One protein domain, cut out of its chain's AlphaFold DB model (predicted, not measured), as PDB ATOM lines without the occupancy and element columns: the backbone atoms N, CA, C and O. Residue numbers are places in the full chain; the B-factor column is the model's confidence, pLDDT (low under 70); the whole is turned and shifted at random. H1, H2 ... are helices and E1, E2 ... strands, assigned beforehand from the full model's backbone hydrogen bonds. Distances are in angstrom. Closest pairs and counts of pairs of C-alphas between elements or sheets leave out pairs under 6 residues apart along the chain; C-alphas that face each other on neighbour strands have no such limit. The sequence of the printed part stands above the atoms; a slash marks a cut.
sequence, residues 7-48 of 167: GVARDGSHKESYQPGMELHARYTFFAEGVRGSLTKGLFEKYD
ATOM      1  N   GLY A   7       4.982  27.348 -50.989       94.81
ATOM      2  CA  GLY A   7       5.845  26.960 -52.112       94.81
ATOM      3  C   GLY A   7       6.174  28.096 -53.091       94.81
ATOM      4  O   GLY A   7       6.601  27.825 -54.209       94.81
ATOM      5  N   VAL A   8       6.044  29.359 -52.677       95.88
ATOM      6  CA  VAL A   8       6.530  30.529 -53.434       95.88
ATOM      7  C   VAL A   8       8.016  30.767 -53.122       95.88
ATOM      8  O   VAL A   8       8.454  30.694 -51.971       95.88
ATOM      9  N   ALA A   9       8.837  30.976 -54.149       95.38
ATOM     10  CA  ALA A   9      10.264  31.262 -54.022       95.38
ATOM     11  C   ALA A   9      10.532  32.729 -53.643       95.38
ATOM     12  O   ALA A   9       9.651  33.581 -53.698       95.38
ATOM     13  N   ARG A  10      11.776  33.040 -53.243       94.19
ATOM     14  CA  ARG A  10      12.171  34.400 -52.820       94.19
ATOM     15  C   ARG A  10      11.996  35.441 -53.933       94.19
ATOM     16  O   ARG A  10      11.781  36.609 -53.630       94.19
ATOM     17  N   ASP A  11      12.109  35.021 -55.190       95.75
ATOM     18  CA  ASP A  11      11.902  35.847 -56.384       95.75
ATOM     19  C   ASP A  11      10.427  35.925 -56.830       95.75
ATOM     20  O   ASP A  11      10.123  36.612 -57.799       95.75
ATOM     21  N   GLY A  12       9.516  35.245 -56.124       94.56
ATOM     22  CA  GLY A  12       8.086  35.188 -56.434       94.56
ATOM     23  C   GLY A  12       7.671  34.044 -57.366       94.56
ATOM     24  O   GLY A  12       6.476  33.867 -57.589       94.56
ATOM     25  N   SER A  13       8.607  33.246 -57.893       96.38
ATOM     26  CA  SER A  13       8.269  32.103 -58.753       96.38
ATOM     27  C   SER A  13       7.635  30.944 -57.967       96.38
ATOM     28  O   SER A  13       7.920  30.732 -56.785       96.38
ATOM     29  N   HIS A  14       6.750  30.178 -58.611       97.62
ATOM     30  CA  HIS A  14       6.130  28.995 -58.005       97.62
ATOM     31  C   HIS A  14       7.088  27.800 -58.069       97.62
ATOM     32  O   HIS A  14       7.607  27.469 -59.134       97.62
ATOM     33  N   LYS A  15       7.303  27.129 -56.933       97.06
ATOM     34  CA  LYS A  15       8.047  25.862 -56.870       97.06
ATOM     35  C   LYS A  15       7.140  24.694 -57.261       97.06
ATOM     36  O   LYS A  15       5.920  24.817 -57.254       97.06
ATOM     37  N   GLU A  16       7.726  23.522 -57.492       96.69
ATOM     38  CA  GLU A  16       6.968  22.275 -57.705       96.69
ATOM     39  C   GLU A  16       6.028  21.939 -56.534       96.69
ATOM     40  O   GLU A  16       4.983  21.329 -56.726       96.69
ATOM     41  N   SER A  17       6.373  22.379 -55.320       96.44
ATOM     42  CA  SER A  17       5.552  22.234 -54.117       96.44
ATOM     43  C   SER A  17       4.526  23.358 -53.917       96.44
ATOM     44  O   SER A  17       4.006  23.502 -52.809       96.44
ATOM     45  N   TYR A  18       4.257  24.179 -54.939       97.19
ATOM     46  CA  TYR A  18       3.304  25.281 -54.840       97.19
ATOM     47  C   TYR A  18       1.905  24.785 -54.479       97.19
ATOM     48  O   TYR A  18       1.373  23.856 -55.089       97.19
ATOM     49  N   GLN A  19       1.298  25.450 -53.501       95.69
ATOM     50  CA  GLN A  19      -0.083  25.226 -53.106       95.69
ATOM     51  C   GLN A  19      -0.758  26.581 -52.886       95.69
ATOM     52  O   GLN A  19      -0.247  27.376 -52.087       95.69
ATOM     53  N   PRO A  20      -1.885  26.855 -53.567       95.19
ATOM     54  CA  PRO A  20      -2.629  28.083 -53.341       95.19
ATOM     55  C   PRO A  20      -3.236  28.094 -51.935       95.19
ATOM     56  O   PRO A  20      -3.584  27.050 -51.377       95.19
ATOM     57  N   GLY A  21      -3.387  29.290 -51.379       93.38
ATOM     58  CA  GLY A  21      -4.056  29.523 -50.114       93.38
ATOM     59  C   GLY A  21      -5.516  29.068 -50.140       93.38
ATOM     60  O   GLY A  21      -6.197  29.100 -51.165       93.38
ATOM     61  N   MET A  22      -6.014  28.645 -48.983       95.56
ATOM     62  CA  MET A  22      -7.392  28.202 -48.817       95.56
ATOM     63  C   MET A  22      -8.290  29.381 -48.468       95.56
ATOM     64  O   MET A  22      -8.012  30.129 -47.525       95.56
ATOM     65  N   GLU A  23      -9.407  29.506 -49.178       93.88
ATOM     66  CA  GLU A  23     -10.449  30.457 -48.819       93.88
ATOM     67  C   GLU A  23     -11.293  29.949 -47.649       93.88
ATOM     68  O   GLU A  23     -11.841  28.849 -47.657       93.88
ATOM     69  N   LEU A  24     -11.433  30.805 -46.644       91.69
ATOM     70  CA  LEU A  24     -12.273  30.601 -45.478       91.69
ATOM     71  C   LEU A  24     -13.469  31.547 -45.560       91.69
ATOM     72  O   LEU A  24     -13.320  32.779 -45.572       91.69
ATOM     73  N   HIS A  25     -14.654  30.947 -45.634       93.31
ATOM     74  CA  HIS A  25     -15.940  31.632 -45.705       93.31
ATOM     75  C   HIS A  25     -16.647  31.464 -44.359       93.31
ATOM     76  O   HIS A  25     -16.802  30.350 -43.861       93.31
ATOM     77  N   ALA A  26     -17.065  32.571 -43.755       90.69
ATOM     78  CA  ALA A  26     -17.733  32.571 -42.462       90.69
ATOM     79  C   ALA A  26     -18.803  33.662 -42.425       90.69
ATOM     80  O   ALA A  26     -18.688  34.681 -43.102       90.69
ATOM     81  N   ARG A  27     -19.835  33.468 -41.595       91.19
ATOM     82  CA  ARG A  27     -20.843  34.514 -41.341       91.19
ATOM     83  C   ARG A  27     -20.255  35.701 -40.576       91.19
ATOM     84  O   ARG A  27     -20.688  36.827 -40.777       91.19
ATOM     85  N   TYR A  28     -19.287  35.425 -39.708       89.69
ATOM     86  CA  TYR A  28     -18.560  36.410 -38.922       89.69
ATOM     87  C   TYR A  28     -17.082  36.037 -38.903       89.69
ATOM     88  O   TYR A  28     -16.735  34.877 -38.677       89.69
ATOM     89  N   THR A  29     -16.225  37.033 -39.096       92.19
ATOM     90  CA  THR A  29     -14.776  36.900 -38.969       92.19
ATOM     91  C   THR A  29     -14.300  37.816 -37.856       92.19
ATOM     92  O   THR A  29     -14.501  39.028 -37.921       92.19
ATOM     93  N   PHE A  30     -13.651  37.241 -36.848       92.50
ATOM     94  CA  PHE A  30     -13.026  37.993 -35.766       92.50
ATOM     95  C   PHE A  30     -11.540  38.213 -36.072       92.50
ATOM     96  O   PHE A  30     -10.798  37.251 -36.270       92.50
ATOM     97  N   PHE A  31     -11.109  39.474 -36.126       92.50
ATOM     98  CA  PHE A  31      -9.714  39.842 -36.377       92.50
ATOM     99  C   PHE A  31      -8.984  40.052 -35.046       92.50
ATOM    100  O   PHE A  31      -9.255  41.009 -34.328       92.50
ATOM    101  N   ALA A  32      -8.054  39.147 -34.727       93.62
ATOM    102  CA  ALA A  32      -7.321  39.114 -33.457       93.62
ATOM    103  C   ALA A  32      -5.796  39.022 -33.660       93.62
ATOM    104  O   ALA A  32      -5.101  38.316 -32.937       93.62
ATOM    105  N   GLU A  33      -5.265  39.731 -34.659       93.12
ATOM    106  CA  GLU A  33      -3.837  39.697 -35.029       93.12
ATOM    107  C   GLU A  33      -2.904  40.325 -33.976       93.12
ATOM    108  O   GLU A  33      -1.682  40.227 -34.079       93.12
ATOM    109  N   GLY A  34      -3.466  40.995 -32.968       91.75
ATOM    110  CA  GLY A  34      -2.711  41.709 -31.949       91.75
ATOM    111  C   GLY A  34      -2.205  43.071 -32.428       91.75
ATOM    112  O   GLY A  34      -2.849  43.775 -33.210       91.75
ATOM    113  N   VAL A  35      -1.056  43.490 -31.895       90.00
ATOM    114  CA  VAL A  35      -0.528  44.844 -32.098       90.00
ATOM    115  C   VAL A  35      -0.094  45.042 -33.548       90.00
ATOM    116  O   VAL A  35       0.830  44.387 -34.023       90.00
ATOM    117  N   ARG A  36      -0.709  46.026 -34.220       89.88
ATOM    118  CA  ARG A  36      -0.398  46.420 -35.606       89.88
ATOM    119  C   ARG A  36      -0.634  45.285 -36.626       89.88
ATOM    120  O   ARG A  36       0.203  45.074 -37.505       89.88
ATOM    121  N   GLY A  37      -1.774  44.595 -36.515       91.50
ATOM    122  CA  GLY A  37      -2.219  43.538 -37.436       91.50
ATOM    123  C   GLY A  37      -2.203  43.954 -38.911       91.50
ATOM    124  O   GLY A  37      -2.612  45.066 -39.257       91.50
ATOM    125  N   SER A  38      -1.700  43.077 -39.782       91.62
ATOM    126  CA  SER A  38      -1.488  43.386 -41.198       91.62
ATOM    127  C   SER A  38      -2.797  43.389 -41.986       91.62
ATOM    128  O   SER A  38      -2.996  44.282 -42.811       91.62
ATOM    129  N   LEU A  39      -3.714  42.463 -41.693       91.88
ATOM    130  CA  LEU A  39      -5.048  42.428 -42.296       91.88
ATOM    131  C   LEU A  39      -5.897  43.592 -41.780       91.88
ATOM    132  O   LEU A  39      -6.510  44.320 -42.561       91.88
ATOM    133  N   THR A  40      -5.869  43.816 -40.466       91.81
ATOM    134  CA  THR A  40      -6.627  44.881 -39.799       91.81
ATOM    135  C   THR A  40      -6.223  46.264 -40.309       91.81
ATOM    136  O   THR A  40      -7.082  47.123 -40.502       91.81
ATOM    137  N   LYS A  41      -4.940  46.473 -40.637       91.50
ATOM    138  CA  LYS A  41      -4.476  47.717 -41.269       91.50
ATOM    139  C   LYS A  41      -5.220  48.020 -42.578       91.50
ATOM    140  O   LYS A  41      -5.648  49.154 -42.769       91.50
ATOM    141  N   GLY A  42      -5.400  47.026 -43.449       92.00
ATOM    142  CA  GLY A  42      -6.148  47.198 -44.700       92.00
ATOM    143  C   GLY A  42      -7.641  47.449 -44.464       92.00
ATOM    144  O   GLY A  42      -8.266  48.224 -45.184       92.00
ATOM    145  N   LEU A  43      -8.214  46.847 -43.417       91.88
ATOM    146  CA  LEU A  43      -9.608  47.085 -43.027       91.88
ATOM    147  C   LEU A  43      -9.838  48.515 -42.534       91.88
ATOM    148  O   LEU A  43     -10.863  49.105 -42.871       91.88
ATOM    149  N   PHE A  44      -8.886  49.081 -41.785       92.31
ATOM    150  CA  PHE A  44      -8.959  50.474 -41.345       92.31
ATOM    151  C   PHE A  44      -9.085  51.440 -42.521       92.31
ATOM    152  O   PHE A  44      -9.874  52.373 -42.442       92.31
ATOM    153  N   GLU A  45      -8.326  51.212 -43.594       91.19
ATOM    154  CA  GLU A  45      -8.364  52.038 -44.806       91.19
ATOM    155  C   GLU A  45      -9.648  51.791 -45.611       91.19
ATOM    156  O   GLU A  45     -10.296  52.740 -46.045       91.19
ATOM    157  N   LYS A  46     -10.060  50.527 -45.766       92.19
ATOM    158  CA  LYS A  46     -11.243  50.156 -46.556       92.19
ATOM    159  C   LYS A  46     -12.559  50.683 -45.976       92.19
ATOM    160  O   LYS A  46     -13.453  51.032 -46.742       92.19
ATOM    161  N   TYR A  47     -12.697  50.683 -44.652       92.75
ATOM    162  CA  TYR A  47     -13.947  51.032 -43.966       92.75
ATOM    163  C   TYR A  47     -13.852  52.319 -43.138       92.75
ATOM    164  O   TYR A  47     -14.752  52.589 -42.350       92.75
ATOM    165  N   ASP A  48     -12.772  53.090 -43.297       92.94
ATOM    166  CA  ASP A  48     -12.533  54.351 -42.581       92.94
ATOM    167  C   ASP A  48     -12.695  54.229 -41.050       92.94
ATOM    168  O   ASP A  48     -13.220  55.099 -40.357       92.94
TER     169      ASP A  48
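Overview. This is residues 7 to 48 of the 167 residues of the protein "Electron transfer flavoprotein-ubiquinone oxidoreductase" of Kordiimonadales bacterium JCM 17846 (UniProt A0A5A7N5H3). This model has little regular structure: one short helix, H1, lies at one end of an open, arched chain, and a small loop with the strand E1 lies at the other. A long bare link joins them, and its residues 21 to 30 stand free. The printed part has 42 residues, with one named strand and then one named helix; the class is mixed, with only 15 residues in named elements. The whole is extended, with a radius of gyration of the C-alphas of 14.7 A and spans of 39 by 24 by 19 A.

Arrangement. H1, residues 38 to 46, has 4 of 5 O i to N i+4 pairs within hydrogen-bond range. E1, residues 14 to 19, pairs with no named strand. H1 and E1 are apart.

Along the chain. H1 spans 13.0 A from C-alpha 38 at (-1.488, 43.386, -41.198) to C-alpha 46. E1 spans 8.8 A from C-alpha 14 at (6.130, 28.995, -58.005) to C-alpha 19.

Size, cuts and confidence. The C-alphas of Glu 16 and Asp 48, the two farthest apart, are 40.5 A apart. The link from E1 to H1 is long, with 18 residues. The printed part has no cut, and no printed residue is under 70 in pLDDT.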